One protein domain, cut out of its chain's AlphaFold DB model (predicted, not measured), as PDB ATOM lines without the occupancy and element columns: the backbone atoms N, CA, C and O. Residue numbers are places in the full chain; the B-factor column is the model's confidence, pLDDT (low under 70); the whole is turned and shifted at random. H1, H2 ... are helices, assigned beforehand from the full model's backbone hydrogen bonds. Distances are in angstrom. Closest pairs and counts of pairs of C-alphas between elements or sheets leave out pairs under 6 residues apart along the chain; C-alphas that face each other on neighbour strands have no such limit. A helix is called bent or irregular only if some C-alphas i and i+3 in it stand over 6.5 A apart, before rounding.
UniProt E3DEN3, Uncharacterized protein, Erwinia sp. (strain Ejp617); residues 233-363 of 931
ATOM      1  N   SER A 233     -38.641 -28.196   2.251       66.75
ATOM      2  CA  SER A 233     -38.189 -26.948   1.616       66.75
ATOM      3  C   SER A 233     -36.701 -26.677   1.836       66.75
ATOM      4  O   SER A 233     -35.955 -26.645   0.869       66.75
ATOM      5  N   CYS A 234     -36.247 -26.627   3.087       68.38
ATOM      6  CA  CYS A 234     -34.860 -26.362   3.490       68.38
ATOM      7  C   CYS A 234     -33.774 -27.203   2.782       68.38
ATOM      8  O   CYS A 234     -32.634 -26.744   2.684       68.38
ATOM      9  N   VAL A 235     -34.101 -28.410   2.297       62.28
ATOM     10  CA  VAL A 235     -33.188 -29.266   1.519       62.28
ATOM     11  C   VAL A 235     -33.358 -29.008   0.018       62.28
ATOM     12  O   VAL A 235     -32.377 -28.755  -0.680       62.28
ATOM     13  N   ASN A 236     -34.599 -28.995  -0.474       56.59
ATOM     14  CA  ASN A 236     -34.913 -28.771  -1.889       56.59
ATOM     15  C   ASN A 236     -34.580 -27.343  -2.374       56.59
ATOM     16  O   ASN A 236     -34.293 -27.146  -3.554       56.59
ATOM     17  N   ASP A 237     -34.547 -26.357  -1.475       56.78
ATOM     18  CA  ASP A 237     -34.097 -24.987  -1.740       56.78
ATOM     19  C   ASP A 237     -32.627 -24.948  -2.197       56.78
ATOM     20  O   ASP A 237     -32.215 -23.995  -2.856       56.78
ATOM     21  N   GLY A 238     -31.838 -25.991  -1.904       53.22
ATOM     22  CA  GLY A 238     -30.484 -26.174  -2.429       53.22
ATOM     23  C   GLY A 238     -30.423 -26.618  -3.897       53.22
ATOM     24  O   GLY A 238     -29.448 -26.312  -4.580       53.22
ATOM     25  N   GLU A 239     -31.453 -27.294  -4.420       53.38
ATOM     26  CA  GLU A 239     -31.419 -27.920  -5.757       53.38
ATOM     27  C   GLU A 239     -31.550 -26.915  -6.915       53.38
ATOM     28  O   GLU A 239     -31.229 -27.245  -8.059       53.38
ATOM     29  N   LYS A 240     -32.051 -25.698  -6.650       59.28
ATOM     30  CA  LYS A 240     -32.318 -24.662  -7.670       59.28
ATOM     31  C   LYS A 240     -31.929 -23.246  -7.227       59.28
ATOM     32  O   LYS A 240     -32.619 -22.281  -7.551       59.28
ATOM     33  N   LEU A 241     -30.814 -23.113  -6.507       67.69
ATOM     34  CA  LEU A 241     -30.265 -21.804  -6.142       67.69
ATOM     35  C   LEU A 241     -29.825 -21.011  -7.384       67.69
ATOM     36  O   LEU A 241     -29.019 -21.478  -8.188       67.69
ATOM     37  N   SER A 242     -30.295 -19.770  -7.506       77.44
ATOM     38  CA  SER A 242     -29.727 -18.795  -8.437       77.44
ATOM     39  C   SER A 242     -28.313 -18.386  -8.001       77.44
ATOM     40  O   SER A 242     -27.964 -18.457  -6.822       77.44
ATOM     41  N   PHE A 243     -27.505 -17.872  -8.932       76.81
ATOM     42  CA  PHE A 243     -26.163 -17.351  -8.631       76.81
ATOM     43  C   PHE A 243     -26.167 -16.301  -7.501       76.81
ATOM     44  O   PHE A 243     -25.296 -16.312  -6.634       76.81
ATOM     45  N   ALA A 244     -27.196 -15.449  -7.451       80.12
ATOM     46  CA  ALA A 244     -27.378 -14.486  -6.371       80.12
ATOM     47  C   ALA A 244     -27.731 -15.162  -5.034       80.12
ATOM     48  O   ALA A 244     -27.189 -14.785  -3.999       80.12
ATOM     49  N   GLN A 245     -28.567 -16.205  -5.028       79.81
ATOM     50  CA  GLN A 245     -28.866 -16.964  -3.807       79.81
ATOM     51  C   GLN A 245     -27.630 -17.706  -3.271       79.81
ATOM     52  O   GLN A 245     -27.441 -17.744  -2.055       79.81
ATOM     53  N   ILE A 246     -26.758 -18.217  -4.152       78.06
ATOM     54  CA  ILE A 246     -25.460 -18.805  -3.775       78.06
ATOM     55  C   ILE A 246     -24.569 -17.743  -3.116       78.06
ATOM     56  O   ILE A 246     -24.133 -17.941  -1.981       78.06
ATOM     57  N   ILE A 247     -24.365 -16.591  -3.769       79.56
ATOM     58  CA  ILE A 247     -23.596 -15.463  -3.208       79.56
ATOM     59  C   ILE A 247     -24.163 -15.035  -1.846       79.56
ATOM     60  O   ILE A 247     -23.397 -14.834  -0.903       79.56
ATOM     61  N   ARG A 248     -25.494 -14.956  -1.701       85.56
ATOM     62  CA  ARG A 248     -26.134 -14.603  -0.425       85.56
ATOM     63  C   ARG A 248     -25.845 -15.624   0.667       85.56
ATOM     64  O   ARG A 248     -25.537 -15.220   1.781       85.56
ATOM     65  N   ARG A 249     -25.958 -16.927   0.378       81.94
ATOM     66  CA  ARG A 249     -25.736 -17.972   1.391       81.94
ATOM     67  C   ARG A 249     -24.268 -18.021   1.816       81.94
ATOM     68  O   ARG A 249     -24.013 -18.163   3.006       81.94
ATOM     69  N   ILE A 250     -23.323 -17.793   0.896       82.00
ATOM     70  CA  ILE A 250     -21.903 -17.583   1.234       82.00
ATOM     71  C   ILE A 250     -21.750 -16.360   2.152       82.00
ATOM     72  O   ILE A 250     -21.154 -16.481   3.219       82.00
ATOM     73  N   GLY A 251     -22.349 -15.219   1.794       86.06
ATOM     74  CA  GLY A 251     -22.316 -13.995   2.602       86.06
ATOM     75  C   GLY A 251     -22.831 -14.192   4.031       86.06
ATOM     76  O   GLY A 251     -22.110 -13.895   4.979       86.06
ATOM     77  N   ILE A 252     -24.017 -14.792   4.189       83.94
ATOM     78  CA  ILE A 252     -24.620 -15.116   5.496       83.94
ATOM     79  C   ILE A 252     -23.742 -16.097   6.291       83.94
ATOM     80  O   ILE A 252     -23.545 -15.905   7.487       83.94
ATOM     81  N   THR A 253     -23.166 -17.113   5.639       85.81
ATOM     82  CA  THR A 253     -22.259 -18.074   6.303       85.81
ATOM     83  C   THR A 253     -20.989 -17.392   6.817       85.81
ATOM     84  O   THR A 253     -20.455 -17.782   7.850       85.81
ATOM     85  N   MET A 254     -20.495 -16.372   6.112       84.06
ATOM     86  CA  MET A 254     -19.319 -15.601   6.525       84.06
ATOM     87  C   MET A 254     -19.643 -14.573   7.614       84.06
ATOM     88  O   MET A 254     -18.823 -14.353   8.498       84.06
ATOM     89  N   GLU A 255     -20.829 -13.969   7.572       83.94
ATOM     90  CA  GLU A 255     -21.305 -12.992   8.555       83.94
ATOM     91  C   GLU A 255     -21.704 -13.653   9.891       83.94
ATOM     92  O   GLU A 255     -21.436 -13.104  10.962       83.94
ATOM     93  N   HIS A 256     -22.316 -14.844   9.846       87.00
ATOM     94  CA  HIS A 256     -22.814 -15.603  11.004       87.00
ATOM     95  C   HIS A 256     -22.419 -17.100  10.930       87.00
ATOM     96  O   HIS A 256     -23.283 -17.968  10.727       87.00
ATOM     97  N   PRO A 257     -21.121 -17.440  11.056       85.19
ATOM     98  CA  PRO A 257     -20.620 -18.801  10.850       85.19
ATOM     99  C   PRO A 257     -21.143 -19.834  11.858       85.19
ATOM    100  O   PRO A 257     -21.466 -20.953  11.453       85.19
ATOM    101  N   ILE A 258     -21.270 -19.498  13.147       88.38
ATOM    102  CA  ILE A 258     -21.789 -20.418  14.172       88.38
ATOM    103  C   ILE A 258     -23.284 -20.647  13.943       88.38
ATOM    104  O   ILE A 258     -23.729 -21.794  13.878       88.38
ATOM    105  N   SER A 259     -24.061 -19.574  13.786       87.94
ATOM    106  CA  SER A 259     -25.512 -19.665  13.591       87.94
ATOM    107  C   SER A 259     -25.875 -20.427  12.326       87.94
ATOM    108  O   SER A 259     -26.798 -21.242  12.358       87.94
ATOM    109  N   THR A 260     -25.135 -20.223  11.232       85.88
ATOM    110  CA  THR A 260     -25.369 -20.945   9.973       85.88
ATOM    111  C   THR A 260     -24.990 -22.420  10.098       85.88
ATOM    112  O   THR A 260     -25.787 -23.282   9.733       85.88
ATOM    113  N   LEU A 261     -23.837 -22.739  10.701       84.81
ATOM    114  CA  LEU A 261     -23.406 -24.125  10.911       84.81
ATOM    115  C   LEU A 261     -24.391 -24.914  11.788       84.81
ATOM    116  O   LEU A 261     -24.769 -26.029  11.435       84.81
ATOM    117  N   VAL A 262     -24.844 -24.344  12.910       86.31
ATOM    118  CA  VAL A 262     -25.828 -25.004  13.789       86.31
ATOM    119  C   VAL A 262     -27.191 -25.120  13.096       86.31
ATOM    120  O   VAL A 262     -27.845 -26.154  13.216       86.31
ATOM    121  N   SER A 263     -27.595 -24.109  12.319       82.75
ATOM    122  CA  SER A 263     -28.830 -24.137  11.520       82.75
ATOM    123  C   SER A 263     -28.839 -25.267  10.488       82.75
ATOM    124  O   SER A 263     -29.825 -26.001  10.390       82.75
ATOM    125  N   ASP A 264     -27.752 -25.440   9.737       80.19
ATOM    126  CA  ASP A 264     -27.645 -26.511   8.743       80.19
ATOM    127  C   ASP A 264     -27.535 -27.890   9.422       80.19
ATOM    128  O   ASP A 264     -28.208 -28.828   8.994       80.19
ATOM    129  N   ILE A 265     -26.800 -28.018  10.538       82.75
ATOM    130  CA  ILE A 265     -26.733 -29.267  11.325       82.75
ATOM    131  C   ILE A 265     -28.117 -29.700  11.824       82.75
ATOM    132  O   ILE A 265     -28.464 -30.873  11.687       82.75
ATOM    133  N   VAL A 266     -28.924 -28.792  12.384       84.19
ATOM    134  CA  VAL A 266     -30.255 -29.159  12.898       84.19
ATOM    135  C   VAL A 266     -31.194 -29.555  11.757       84.19
ATOM    136  O   VAL A 266     -31.856 -30.583  11.865       84.19
ATOM    137  N   ASN A 267     -31.193 -28.841  10.626       80.56
ATOM    138  CA  ASN A 267     -31.977 -29.260   9.456       80.56
ATOM    139  C   ASN A 267     -31.542 -30.635   8.917       80.56
ATOM    140  O   ASN A 267     -32.393 -31.435   8.535       80.56
ATOM    141  N   ILE A 268     -30.243 -30.953   8.940       77.75
ATOM    142  CA  ILE A 268     -29.727 -32.281   8.574       77.75
ATOM    143  C   ILE A 268     -30.225 -33.362   9.551       77.75
ATOM    144  O   ILE A 268     -30.673 -34.421   9.111       77.75
ATOM    145  N   VAL A 269     -30.184 -33.112  10.864       80.75
ATOM    146  CA  VAL A 269     -30.640 -34.068  11.893       80.75
ATOM    147  C   VAL A 269     -32.155 -34.300  11.828       80.75
ATOM    148  O   VAL A 269     -32.597 -35.446  11.902       80.75
ATOM    149  N   GLU A 270     -32.955 -33.252  11.632       81.12
ATOM    150  CA  GLU A 270     -34.411 -33.366  11.470       81.12
ATOM    151  C   GLU A 270     -34.807 -34.077  10.164       81.12
ATOM    152  O   GLU A 270     -35.748 -34.882  10.149       81.12
ATOM    153  N   TRP A 271     -34.032 -33.878   9.091       74.88
ATOM    154  CA  TRP A 271     -34.206 -34.578   7.819       74.88
ATOM    155  C   TRP A 271     -33.887 -36.076   7.926       74.88
ATOM    156  O   TRP A 271     -34.738 -36.900   7.588       74.88
ATOM    157  N   TYR A 272     -32.718 -36.449   8.463       75.62
ATOM    158  CA  TYR A 272     -32.364 -37.860   8.701       75.62
ATOM    159  C   TYR A 272     -33.290 -38.535   9.726       75.62
ATOM    160  O   TYR A 272     -33.553 -39.731   9.617       75.62
ATOM    161  N   GLY A 273     -33.830 -37.778  10.685       79.25
ATOM    162  CA  GLY A 273     -34.864 -38.238  11.617       79.25
ATOM    163  C   GLY A 273     -36.260 -38.403  10.999       79.25
ATOM    164  O   GLY A 273     -37.186 -38.802  11.704       79.25
ATOM    165  N   GLY A 274     -36.446 -38.083   9.712       77.25
ATOM    166  CA  GLY A 274     -37.727 -38.200   9.008       77.25
ATOM    167  C   GLY A 274     -38.797 -37.192   9.447       77.25
ATOM    168  O   GLY A 274     -39.962 -37.351   9.085       77.25
ATOM    169  N   ARG A 275     -38.424 -36.163  10.220       77.88
ATOM    170  CA  ARG A 275     -39.335 -35.127  10.742       77.88
ATOM    171  C   ARG A 275     -39.459 -33.921   9.805       77.88
ATOM    172  O   ARG A 275     -40.433 -33.179   9.901       77.88
ATOM    173  N   GLY A 276     -38.545 -33.793   8.841       79.31
ATOM    174  CA  GLY A 276     -38.553 -32.753   7.810       79.31
ATOM    175  C   GLY A 276     -37.612 -31.605   8.154       79.31
ATOM    176  O   GLY A 276     -36.566 -31.817   8.758       79.31
ATOM    177  N   CYS A 277     -37.967 -30.393   7.742       80.44
ATOM    178  CA  CYS A 277     -37.250 -29.177   8.110       80.44
ATOM    179  C   CYS A 277     -37.569 -28.740   9.541       80.44
ATOM    180  O   CYS A 277     -38.710 -28.865   9.997       80.44
ATOM    181  N   ALA A 278     -36.576 -28.169  10.223       83.44
ATOM    182  CA  ALA A 278     -36.736 -27.658  11.578       83.44
ATOM    183  C   ALA A 278     -37.787 -26.535  11.632       83.44
ATOM    184  O   ALA A 278     -37.902 -25.706  10.720       83.44
ATOM    185  N   SER A 279     -38.575 -26.494  12.706       83.38
ATOM    186  CA  SER A 279     -39.688 -25.541  12.800       83.38
ATOM    187  C   SER A 279     -39.189 -24.095  12.937       83.38
ATOM    188  O   SER A 279     -38.148 -23.839  13.543       83.38
ATOM    189  N   GLN A 280     -39.934 -23.101  12.434       81.38
ATOM    190  CA  GLN A 280     -39.491 -21.699  12.541       81.38
ATOM    191  C   GLN A 280     -39.245 -21.251  13.991       81.38
ATOM    192  O   GLN A 280     -38.371 -20.422  14.228       81.38
ATOM    193  N   ASP A 281     -39.984 -21.781  14.966       86.00
ATOM    194  CA  ASP A 281     -39.811 -21.414  16.376       86.00
ATOM    195  C   ASP A 281     -38.635 -22.137  17.045       86.00
ATOM    196  O   ASP A 281     -38.058 -21.631  18.005       86.00
ATOM    197  N   GLU A 282     -38.219 -23.278  16.506       83.62
ATOM    198  CA  GLU A 282     -36.978 -23.972  16.854       83.62
ATOM    199  C   GLU A 282     -35.761 -23.262  16.261       83.62
ATOM    200  O   GLU A 282     -34.833 -22.930  16.998       83.62
ATOM    201  N   MET A 283     -35.823 -22.865  14.989       82.75
ATOM    202  CA  MET A 283     -34.803 -22.019  14.358       82.75
ATOM    203  C   MET A 283     -34.654 -20.667  15.076       82.75
ATOM    204  O   MET A 283     -33.534 -20.208  15.303       82.75
ATOM    205  N   LYS A 284     -35.755 -20.054  15.543       84.94
ATOM    206  CA  LYS A 284     -35.713 -18.858  16.411       84.94
ATOM    207  C   LYS A 284     -35.076 -19.139  17.779       84.94
ATOM    208  O   LYS A 284     -34.370 -18.273  18.288       84.94
ATOM    209  N   LYS A 285     -35.308 -20.307  18.398       87.81
ATOM    210  CA  LYS A 285     -34.642 -20.695  19.661       87.81
ATOM    211  C   LYS A 285     -33.134 -20.862  19.463       87.81
ATOM    212  O   LYS A 285     -32.376 -20.339  20.273       87.81
ATOM    213  N   ILE A 286     -32.720 -21.522  18.382       82.75
ATOM    214  CA  ILE A 286     -31.310 -21.707  18.006       82.75
ATOM    215  C   ILE A 286     -30.644 -20.346  17.782       82.75
ATOM    216  O   ILE A 286     -29.693 -20.013  18.482       82.75
ATOM    217  N   SER A 287     -31.209 -19.514  16.903       80.69
ATOM    218  CA  SER A 287     -30.675 -18.185  16.569       80.69
ATOM    219  C   SER A 287     -30.557 -17.253  17.786       80.69
ATOM    220  O   SER A 287     -29.575 -16.523  17.916       80.69
ATOM    221  N   ARG A 288     -31.481 -17.324  18.757       88.31
ATOM    222  CA  ARG A 288     -31.362 -16.583  20.033       88.31
ATOM    223  C   ARG A 288     -30.128 -16.960  20.858       88.31
ATOM    224  O   ARG A 288     -29.680 -16.136  21.649       88.31
ATOM    225  N   VAL A 289     -29.601 -18.175  20.701       87.38
ATOM    226  CA  VAL A 289     -28.400 -18.662  21.402       87.38
ATOM    227  C   VAL A 289     -27.144 -18.477  20.546       87.38
ATOM    228  O   VAL A 289     -26.096 -18.127  21.082       87.38
ATOM    229  N   THR A 290     -27.227 -18.673  19.228       87.75
ATOM    230  CA  THR A 290     -26.054 -18.638  18.342       87.75
ATOM    231  C   THR A 290     -25.681 -17.237  17.860       87.75
ATOM    232  O   THR A 290     -24.490 -16.942  17.790       87.75
ATOM    233  N   ASN A 291     -26.641 -16.336  17.606       84.50
ATOM    234  CA  ASN A 291     -26.323 -14.980  17.138       84.50
ATOM    235  C   ASN A 291     -25.438 -14.198  18.144       84.50
ATOM    236  O   ASN A 291     -24.488 -13.548  17.704       84.50
ATOM    237  N   PRO A 292     -25.656 -14.275  19.479       88.94
ATOM    238  CA  PRO A 292     -24.725 -13.698  20.451       88.94
ATOM    239  C   PRO A 292     -23.328 -14.333  20.413       88.94
ATOM    240  O   PRO A 292     -22.339 -13.639  20.633       88.94
ATOM    241  N   LEU A 293     -23.217 -15.630  20.102       83.38
ATOM    242  CA  LEU A 293     -21.923 -16.311  19.981       83.38
ATOM    243  C   LEU A 293     -21.154 -15.858  18.734       83.38
ATOM    244  O   LEU A 293     -19.946 -15.667  18.830       83.38
ATOM    245  N   ASP A 294     -21.824 -15.605  17.605       82.88
ATOM    246  CA  ASP A 294     -21.198 -14.985  16.424       82.88
ATOM    247  C   ASP A 294     -20.717 -13.551  16.712       82.88
ATOM    248  O   ASP A 294     -19.622 -13.151  16.302       82.88
ATOM    249  N   GLN A 295     -21.485 -12.777  17.486       81.62
ATOM    250  CA  GLN A 295     -21.071 -11.442  17.936       81.62
ATOM    251  C   GLN A 295     -19.853 -11.501  18.873       81.62
ATOM    252  O   GLN A 295     -18.901 -10.746  18.682       81.62
ATOM    253  N   ILE A 296     -19.825 -12.429  19.834       84.38
ATOM    254  CA  ILE A 296     -18.683 -12.626  20.746       84.38
ATOM    255  C   ILE A 296     -17.450 -13.142  19.989       84.38
ATOM    256  O   ILE A 296     -16.343 -12.645  20.213       84.38
ATOM    257  N   LEU A 297     -17.617 -14.099  19.068       81.00
ATOM    258  CA  LEU A 297     -16.536 -14.631  18.236       81.00
ATOM    259  C   LEU A 297     -15.910 -13.520  17.390       81.00
ATOM    260  O   LEU A 297     -14.696 -13.322  17.438       81.00
ATOM    261  N   SER A 298     -16.730 -12.774  16.649       73.25
ATOM    262  CA  SER A 298     -16.253 -11.697  15.778       73.25
ATOM    263  C   SER A 298     -15.553 -10.586  16.574       73.25
ATOM    264  O   SER A 298     -14.447 -10.178  16.208       73.25
ATOM    265  N   GLN A 299     -16.107 -10.174  17.725       78.12
ATOM    266  CA  GLN A 299     -15.461  -9.195  18.609       78.12
ATOM    267  C   GLN A 299     -14.114  -9.710  19.130       78.12
ATOM    268  O   GLN A 299     -13.122  -8.985  19.067       78.12
ATOM    269  N   THR A 300     -14.039 -10.971  19.563       79.12
ATOM    270  CA  THR A 300     -12.791 -11.594  20.040       79.12
ATOM    271  C   THR A 300     -11.727 -11.642  18.935       79.12
ATOM    272  O   THR A 300     -10.579 -11.256  19.162       79.12
ATOM    273  N   LEU A 301     -12.105 -12.022  17.709       74.50
ATOM    274  CA  LEU A 301     -11.212 -12.032  16.541       74.50
ATOM    275  C   LEU A 301     -10.740 -10.625  16.126       74.50
ATOM    276  O   LEU A 301      -9.661 -10.495  15.547       74.50
ATOM    277  N   SER A 302     -11.489  -9.566  16.455       69.38
ATOM    278  CA  SER A 302     -11.092  -8.163  16.231       69.38
ATOM    279  C   SER A 302     -10.084  -7.613  17.259       69.38
ATOM    280  O   SER A 302      -9.513  -6.532  17.061       69.38
ATOM    281  N   LEU A 303      -9.890  -8.329  18.371       72.62
ATOM    282  CA  LEU A 303      -9.006  -7.955  19.480       72.62
ATOM    283  C   LEU A 303      -7.695  -8.750  19.491       72.62
ATOM    284  O   LEU A 303      -6.696  -8.259  20.014       72.62
ATOM    285  N   LEU A 304      -7.677  -9.944  18.897       74.44
ATOM    286  CA  LEU A 304      -6.463 -10.739  18.731       74.44
ATOM    287  C   LEU A 304      -5.561 -10.156  17.615       74.44
ATOM    288  O   LEU A 304      -6.061  -9.703  16.583       74.44
ATOM    289  N   PRO A 305      -4.225 -10.154  17.782       60.50
ATOM    290  CA  PRO A 305      -3.304  -9.806  16.705       60.50
ATOM    291  C   PRO A 305      -3.230 -10.930  15.658       60.50
ATOM    292  O   PRO A 305      -3.393 -12.106  15.972       60.50
ATOM    293  N   ASN A 306      -2.926 -10.566  14.408       59.28
ATOM    294  CA  ASN A 306      -2.805 -11.454  13.238       59.28
ATOM    295  C   ASN A 306      -4.099 -12.163  12.771       59.28
ATOM    296  O   ASN A 306      -4.096 -12.765  11.701       59.28
ATOM    297  N   THR A 307      -5.230 -12.039  13.474       72.00
ATOM    298  CA  THR A 307      -6.556 -12.501  13.003       72.00
ATOM    299  C   THR A 307      -7.254 -11.512  12.059       72.00
ATOM    300  O   THR A 307      -8.377 -11.773  11.625       72.00
ATOM    301  N   ASN A 308      -6.579 -10.418  11.672       69.00
ATOM    302  CA  ASN A 308      -7.064  -9.399  10.728       69.00
ATOM    303  C   ASN A 308      -7.771  -9.979   9.478       69.00
ATOM    304  O   ASN A 308      -8.864  -9.499   9.174       69.00
ATOM    305  N   PRO A 309      -7.251 -11.016   8.774       69.69
ATOM    306  CA  PRO A 309      -7.917 -11.554   7.583       69.69
ATOM    307  C   PRO A 309      -9.279 -12.193   7.889       69.69
ATOM    308  O   PRO A 309     -10.228 -12.017   7.131       69.69
ATOM    309  N   VAL A 310      -9.402 -12.884   9.028       73.50
ATOM    310  CA  VAL A 310     -10.657 -13.522   9.464       73.50
ATOM    311  C   VAL A 310     -11.682 -12.464   9.871       73.50
ATOM    312  O   VAL A 310     -12.850 -12.552   9.500       73.50
ATOM    313  N   SER A 311     -11.239 -11.402  10.545       73.12
ATOM    314  CA  SER A 311     -12.089 -10.254  10.873       73.12
ATOM    315  C   SER A 311     -12.582  -9.515   9.620       73.12
ATOM    316  O   SER A 311     -13.736  -9.099   9.580       73.12
ATOM    317  N   ILE A 312     -11.763  -9.403   8.564       72.88
ATOM    318  CA  ILE A 312     -12.177  -8.835   7.265       72.88
ATOM    319  C   ILE A 312     -13.207  -9.733   6.562       72.88
ATOM    320  O   ILE A 312     -14.202  -9.224   6.042       72.88
ATOM    321  N   LEU A 313     -13.012 -11.057   6.572       73.19
ATOM    322  CA  LEU A 313     -13.979 -12.017   6.023       73.19
ATOM    323  C   LEU A 313     -15.368 -11.842   6.659       73.19
ATOM    324  O   LEU A 313     -16.354 -11.726   5.931       73.19
ATOM    325  N   ILE A 314     -15.427 -11.770   7.993       77.75
ATOM    326  CA  ILE A 314     -16.682 -11.696   8.755       77.75
ATOM    327  C   ILE A 314     -17.332 -10.306   8.654       77.75
ATOM    328  O   ILE A 314     -18.505 -10.204   8.309       77.75
ATOM    329  N   TYR A 315     -16.590  -9.225   8.927       75.94
ATOM    330  CA  TYR A 315     -17.172  -7.878   9.054       75.94
ATOM    331  C   TYR A 315     -17.323  -7.098   7.746       75.94
ATOM    332  O   TYR A 315     -18.028  -6.090   7.727       75.94
ATOM    333  N   ILE A 316     -16.621  -7.492   6.681       77.56
ATOM    334  CA  ILE A 316     -16.582  -6.729   5.427       77.56
ATOM    335  C   ILE A 316     -17.059  -7.593   4.264       77.56
ATOM    336  O   ILE A 316     -17.995  -7.212   3.567       77.56
ATOM    337  N   VAL A 317     -16.451  -8.762   4.050       81.50
ATOM    338  CA  VAL A 317     -16.744  -9.564   2.852       81.50
ATOM    339  C   VAL A 317     -18.126 -10.221   2.934       81.50
ATOM    340  O   VAL A 317     -18.878 -10.129   1.966       81.50
ATOM    341  N   GLY A 318     -18.500 -10.814   4.075       85.62
ATOM    342  CA  GLY A 318     -19.820 -11.433   4.278       85.62
ATOM    343  C   GLY A 318     -20.997 -10.491   3.960       85.62
ATOM    344  O   GLY A 318     -21.729 -10.751   2.998       85.62
ATOM    345  N   PRO A 319     -21.133  -9.353   4.668       83.19
ATOM    346  CA  PRO A 319     -22.196  -8.375   4.423       83.19
ATOM    347  C   PRO A 319     -22.222  -7.808   2.992       83.19
ATOM    348  O   PRO A 319     -23.294  -7.652   2.401       83.19
ATOM    349  N   LEU A 320     -21.056  -7.543   2.383       80.25
ATOM    350  CA  LEU A 320     -20.981  -7.056   0.997       80.25
ATOM    351  C   LEU A 320     -21.454  -8.105  -0.023       80.25
ATOM    352  O   LEU A 320     -22.073  -7.740  -1.023       80.25
ATOM    353  N   LEU A 321     -21.229  -9.400   0.225       83.69
ATOM    354  CA  LEU A 321     -21.793 -10.475  -0.601       83.69
ATOM    355  C   LEU A 321     -23.325 -10.531  -0.471       83.69
ATOM    356  O   LEU A 321     -24.017 -10.641  -1.484       83.69
ATOM    357  N   VAL A 322     -23.882 -10.371   0.736       82.62
ATOM    358  CA  VAL A 322     -25.346 -10.294   0.944       82.62
ATOM    359  C   VAL A 322     -25.956  -9.103   0.188       82.62
ATOM    360  O   VAL A 322     -26.955  -9.264  -0.522       82.62
ATOM    361  N   GLN A 323     -25.327  -7.927   0.260       79.75
ATOM    362  CA  GLN A 323     -25.744  -6.717  -0.463       79.75
ATOM    363  C   GLN A 323     -25.648  -6.884  -1.991       79.75
ATOM    364  O   GLN A 323     -26.572  -6.508  -2.725       79.75
ATOM    365  N   LEU A 324     -24.566  -7.494  -2.487       78.06
ATOM    366  CA  LEU A 324     -24.386  -7.807  -3.907       78.06
ATOM    367  C   LEU A 324     -25.471  -8.767  -4.407       78.06
ATOM    368  O   LEU A 324     -26.072  -8.519  -5.450       78.06
ATOM    369  N   ALA A 325     -25.783  -9.821  -3.653       83.31
ATOM    370  CA  ALA A 325     -26.853 -10.754  -3.994       83.31
ATOM    371  C   ALA A 325     -28.241 -10.097  -4.034       83.31
ATOM    372  O   ALA A 325     -29.033 -10.377  -4.932       83.31
ATOM    373  N   ASN A 326     -28.540  -9.197  -3.092       80.56
ATOM    374  CA  ASN A 326     -29.774  -8.406  -3.122       80.56
ATOM    375  C   ASN A 326     -29.836  -7.537  -4.389       80.56
ATOM    376  O   ASN A 326     -30.852  -7.543  -5.083       80.56
ATOM    377  N   THR A 327     -28.723  -6.895  -4.751       76.44
ATOM    378  CA  THR A 327     -28.604  -6.083  -5.975       76.44
ATOM    379  C   THR A 327     -28.790  -6.917  -7.250       76.44
ATOM    380  O   THR A 327     -29.484  -6.481  -8.167       76.44
ATOM    381  N   LEU A 328     -28.215  -8.125  -7.312       75.12
ATOM    382  CA  LEU A 328     -28.328  -9.047  -8.455       75.12
ATOM    383  C   LEU A 328     -29.747  -9.614  -8.647       75.12
ATOM    384  O   LEU A 328     -30.119  -9.945  -9.767       75.12
ATOM    385  N   GLU A 329     -30.545  -9.699  -7.582       80.00
ATOM    386  CA  GLU A 329     -31.973 -10.054  -7.646       80.00
ATOM    387  C   GLU A 329     -32.896  -8.843  -7.867       80.00
ATOM    388  O   GLU A 329     -34.115  -8.996  -7.862       80.00
ATOM    389  N   GLY A 330     -32.346  -7.633  -8.024       75.88
ATOM    390  CA  GLY A 330     -33.135  -6.404  -8.150       75.88
ATOM    391  C   GLY A 330     -33.914  -6.030  -6.883       75.88
ATOM    392  O   GLY A 330     -34.813  -5.194  -6.950       75.88
ATOM    393  N   LYS A 331     -33.588  -6.624  -5.727       76.88
ATOM    394  CA  LYS A 331     -34.209  -6.273  -4.445       76.88
ATOM    395  C   LYS A 331     -33.755  -4.864  -4.048       76.88
ATOM    396  O   LYS A 331     -32.544  -4.642  -3.952       76.88
ATOM    397  N   PRO A 332     -34.677  -3.918  -3.800       55.62
ATOM    398  CA  PRO A 332     -34.308  -2.578  -3.372       55.62
ATOM    399  C   PRO A 332     -33.784  -2.634  -1.934       55.62
ATOM    400  O   PRO A 332     -34.561  -2.726  -0.990       55.62
ATOM    401  N   ALA A 333     -32.463  -2.580  -1.770       58.59
ATOM    402  CA  ALA A 333     -31.865  -2.202  -0.494       58.59
ATOM    403  C   ALA A 333     -32.160  -0.713  -0.259       58.59
ATOM    404  O   ALA A 333     -31.932   0.097  -1.165       58.59
ATOM    405  N   SER A 334     -32.668  -0.350   0.919       59.31
ATOM    406  CA  SER A 334     -32.966   1.049   1.243       59.31
ATOM    407  C   SER A 334     -31.696   1.903   1.221       59.31
ATOM    408  O   SER A 334     -30.575   1.408   1.383       59.31
ATOM    409  N   VAL A 335     -31.845   3.206   0.985       56.47
ATOM    410  CA  VAL A 335     -30.696   4.127   0.950       56.47
ATOM    411  C   VAL A 335     -30.019   4.153   2.326       56.47
ATOM    412  O   VAL A 335     -28.794   4.179   2.422       56.47
ATOM    413  N   GLU A 336     -30.820   4.014   3.375       59.59
ATOM    414  CA  GLU A 336     -30.459   3.941   4.784       59.59
ATOM    415  C   GLU A 336     -29.652   2.674   5.105       59.59
ATOM    416  O   GLU A 336     -28.574   2.784   5.687       59.59
ATOM    417  N   GLU A 337     -30.095   1.482   4.679       60.69
ATOM    418  CA  GLU A 337     -29.323   0.232   4.825       60.69
ATOM    419  C   GLU A 337     -27.989   0.306   4.076       60.69
ATOM    420  O   GLU A 337     -26.951  -0.061   4.623       60.69
ATOM    421  N   ASN A 338     -27.996   0.820   2.841       60.53
ATOM    422  CA  ASN A 338     -26.782   0.956   2.036       60.53
ATOM    423  C   ASN A 338     -25.776   1.923   2.683       60.53
ATOM    424  O   ASN A 338     -24.589   1.609   2.752       60.53
ATOM    425  N   ILE A 339     -26.231   3.081   3.174       63.06
ATOM    426  CA  ILE A 339     -25.376   4.062   3.860       63.06
ATOM    427  C   ILE A 339     -24.884   3.509   5.199       63.06
ATOM    428  O   ILE A 339     -23.693   3.626   5.481       63.06
ATOM    429  N   SER A 340     -25.755   2.879   5.990       63.72
ATOM    430  CA  SER A 340     -25.402   2.257   7.272       63.72
ATOM    431  C   SER A 340     -24.325   1.187   7.089       63.72
ATOM    432  O   SER A 340     -23.266   1.263   7.712       63.72
ATOM    433  N   LEU A 341     -24.520   0.262   6.142       65.69
ATOM    434  CA  LEU A 341     -23.551  -0.787   5.835       65.69
ATOM    435  C   LEU A 341     -22.225  -0.209   5.318       65.69
ATOM    436  O   LEU A 341     -21.160  -0.621   5.770       65.69
ATOM    437  N   ILE A 342     -22.260   0.788   4.428       61.66
ATOM    438  CA  ILE A 342     -21.044   1.460   3.944       61.66
ATOM    439  C   ILE A 342     -20.322   2.186   5.089       61.66
ATOM    440  O   ILE A 342     -19.092   2.145   5.146       61.66
ATOM    441  N   GLN A 343     -21.034   2.823   6.021       66.81
ATOM    442  CA  GLN A 343     -20.431   3.463   7.194       66.81
ATOM    443  C   GLN A 343     -19.827   2.432   8.154       66.81
ATOM    444  O   GLN A 343     -18.675   2.595   8.556       66.81
ATOM    445  N   GLN A 344     -20.543   1.348   8.455       65.38
ATOM    446  CA  GLN A 344     -20.083   0.248   9.306       65.38
ATOM    447  C   GLN A 344     -18.838  -0.431   8.718       65.38
ATOM    448  O   GLN A 344     -17.826  -0.557   9.410       65.38
ATOM    449  N   VAL A 345     -18.857  -0.774   7.425       63.19
ATOM    450  CA  VAL A 345     -17.701  -1.326   6.700       63.19
ATOM    451  C   VAL A 345     -16.524  -0.351   6.714       63.19
ATOM    452  O   VAL A 345     -15.408  -0.772   6.994       63.19
ATOM    453  N   ASN A 346     -16.734   0.951   6.491       63.28
ATOM    454  CA  ASN A 346     -15.645   1.937   6.554       63.28
ATOM    455  C   ASN A 346     -15.076   2.116   7.971       63.28
ATOM    456  O   ASN A 346     -13.867   2.299   8.121       63.28
ATOM    457  N   GLN A 347     -15.909   2.066   9.012       68.25
ATOM    458  CA  GLN A 347     -15.459   2.141  10.405       68.25
ATOM    459  C   GLN A 347     -14.662   0.891  10.798       68.25
ATOM    460  O   GLN A 347     -13.562   1.025  11.335       68.25
ATOM    461  N   GLN A 348     -15.144  -0.307  10.455       66.00
ATOM    462  CA  GLN A 348     -14.425  -1.561  10.705       66.00
ATOM    463  C   GLN A 348     -13.139  -1.655   9.872       66.00
ATOM    464  O   GLN A 348     -12.085  -1.987  10.409       66.00
ATOM    465  N   PHE A 349     -13.167  -1.258   8.597       63.50
ATOM    466  CA  PHE A 349     -11.968  -1.184   7.759       63.50
ATOM    467  C   PHE A 349     -10.921  -0.236   8.354       63.50
ATOM    468  O   PHE A 349      -9.746  -0.591   8.397       63.50
ATOM    469  N   ARG A 350     -11.314   0.925   8.900       64.06
ATOM    470  CA  ARG A 350     -10.407   1.827   9.640       64.06
ATOM    471  C   ARG A 350      -9.900   1.206  10.945       64.06
ATOM    472  O   ARG A 350      -8.712   1.321  11.238       64.06
ATOM    473  N   ALA A 351     -10.750   0.518  11.706       64.62
ATOM    474  CA  ALA A 351     -10.360  -0.145  12.953       64.62
ATOM    475  C   ALA A 351      -9.382  -1.315  12.727       64.62
ATOM    476  O   ALA A 351      -8.509  -1.551  13.558       64.62
ATOM    477  N   VAL A 352      -9.483  -2.013  11.591       62.00
ATOM    478  CA  VAL A 352      -8.533  -3.060  11.186       62.00
ATOM    479  C   VAL A 352      -7.265  -2.443  10.586       62.00
ATOM    480  O   VAL A 352      -6.171  -2.746  11.047       62.00
ATOM    481  N   THR A 353      -7.367  -1.521   9.622       58.44
ATOM    482  CA  THR A 353      -6.189  -0.921   8.953       58.44
ATOM    483  C   THR A 353      -5.316  -0.047   9.859       58.44
ATOM    484  O   THR A 353      -4.126   0.089   9.583       58.44
ATOM    485  N   THR A 354      -5.850   0.497  10.959       62.00
ATOM    486  CA  THR A 354      -5.046   1.173  12.002       62.00
ATOM    487  C   THR A 354      -4.335   0.203  12.953       62.00
ATOM    488  O   THR A 354      -3.334   0.584  13.554       62.00
ATOM    489  N   LYS A 355      -4.801  -1.052  13.058       57.88
ATOM    490  CA  LYS A 355      -4.127  -2.159  13.770       57.88
ATOM    491  C   LYS A 355      -3.212  -2.999  12.865       57.88
ATOM    492  O   LYS A 355      -2.371  -3.738  13.372       57.88
ATOM    493  N   MET A 356      -3.371  -2.905  11.545       59.00
ATOM    494  CA  MET A 356      -2.494  -3.538  10.559       59.00
ATOM    495  C   MET A 356      -1.070  -2.985  10.620       59.00
ATOM    496  O   MET A 356      -0.831  -1.787  10.782       59.00
ATOM    497  N   THR A 357      -0.107  -3.868  10.395       55.66
ATOM    498  CA  THR A 357       1.291  -3.502  10.184       55.66
ATOM    499  C   THR A 357       1.478  -2.762   8.855       55.66
ATOM    500  O   THR A 357       0.721  -2.931   7.895       55.66
ATOM    501  N   LYS A 358       2.577  -2.003   8.740       52.59
ATOM    502  CA  LYS A 358       2.977  -1.339   7.482       52.59
ATOM    503  C   LYS A 358       3.151  -2.308   6.298       52.59
ATOM    504  O   LYS A 358       3.137  -1.869   5.153       52.59
ATOM    505  N   MET A 359       3.329  -3.609   6.558       46.75
ATOM    506  CA  MET A 359       3.431  -4.629   5.511       46.75
ATOM    507  C   MET A 359       2.053  -4.986   4.938       46.75
ATOM    508  O   MET A 359       1.897  -4.999   3.720       46.75
ATOM    509  N   GLU A 360       1.048  -5.193   5.795       48.94
ATOM    510  CA  GLU A 360      -0.343  -5.449   5.386       48.94
ATOM    511  C   GLU A 360      -0.932  -4.258   4.614       48.94
ATOM    512  O   GLU A 360      -1.531  -4.448   3.558       48.94
ATOM    513  N   GLN A 361      -0.680  -3.025   5.068       51.22
ATOM    514  CA  GLN A 361      -1.116  -1.810   4.362       51.22
ATOM    515  C   GLN A 361      -0.557  -1.743   2.923       51.22
ATOM    516  O   GLN A 361      -1.284  -1.419   1.985       51.22
ATOM    517  N   SER A 362       0.711  -2.132   2.723       47.78
ATOM    518  CA  SER A 362       1.370  -2.107   1.405       47.78
ATOM    519  C   SER A 362       0.853  -3.139   0.389       47.78
ATOM    520  O   SER A 362       1.207  -3.060  -0.785       47.78
ATOM    521  N   LEU A 363       0.025  -4.101   0.817       42.81
ATOM    522  CA  LEU A 363      -0.587  -5.114  -0.054       42.81
ATOM    523  C   LEU A 363      -1.922  -4.663  -0.669       42.81
ATOM    524  O   LEU A 363      -2.380  -5.280  -1.630       42.81
TER     525      LEU A 363
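What this domain is: This is residues 233 to 363 of the 931 residues of an uncharacterized protein of Erwinia sp. (strain Ejp617) (UniProt E3DEN3). Look first at the longest helix, H4, which makes one long side of the domain: H3 folds back beside its residues 283 to 294, and the bent helix H5 folds back from its other end, with arm H5a packing on residues 298 to 302. H5 is the core of the rest, with H2 packed side by side on its arm H5b and H6 running back to pack on H5a, while the small helices H1 and H7 lie far out from the middle. The printed part has 131 residues with seven named helices, H1 to H7 in chain order, and no named strand; its class is all helix. It is only just loose, close to compact, with a radius of gyration of the C-alphas of 17.0 A, and elongated, spanning 55 by 34 by 25 A.

Where its parts are: Find C-alpha 280 at (-39.491, -21.699, 12.541); from there H4, residues 280 to 303, runs 34.2 A to C-alpha 303 at (-9.006, -7.955, 19.480). It has a kink of 33 degrees near residue 287 and is neither bent nor irregular, but only just: C-alphas 289 and 292 are 6.2 A apart. Before it come H1, residues 233 to 236, H2, residues 243 to 255, 18.4 A long, and H3, residues 257 to 272, 22.5 A long. After it, residues 308 to 328 were assigned by their hydrogen bonds as one helix, H5, but it is bent: C-alphas 315 and 318 are 6.5 A apart, and arms H5a, residues 308 to 315, and H5b, residues 318 to 328, stand at a steep tilt of 45 degrees. H6, residues 335 to 353, is 26.3 A long, and H7, residues 358 to 361, ends with C-alpha 361 at (-1.116, -1.810, 4.362).

How they stand to each other: H4 forms hairpins with H3 (closest C-alphas Ser 259 and Thr 290, 4.9 A) and with H5a (Ser 302 and Ser 311, 5.8 A), each at a shallow tilt of 31 degrees, opposite ways. H5b touches H2 at a shallow tilt of 20 degrees, opposite ways; their closest C-alphas, Gly 251 and Gly 318, are 4.0 A apart. H6 touches H5a with residues 345 to 352 alone, Val 352 being closest to Asn 308 at 6.5 A between C-alphas. H2 and H3 only just touch, and only at the corner, with 3 pairs of C-alphas within 8 A, the closest Thr 253 and Thr 260 at 5.6 A. H1 is close to H3 but not clearly touching, as H7 is to H6. Every O i to N i+4 pair is within hydrogen-bond range in H2, H3, H5a, H5b and H6, and 17 of 20 in H4; H1 and H7 are too short for such a pair.

The domain as a whole: The C-alphas farthest apart, those of Gly 274 and Lys 358, are 54.9 A from each other. The printed part has no cut and no long link. Look for low confidence, pLDDT under 70, at residues 233 to 241 and 332 to 363 among others; the mean of the printed part is 73.7.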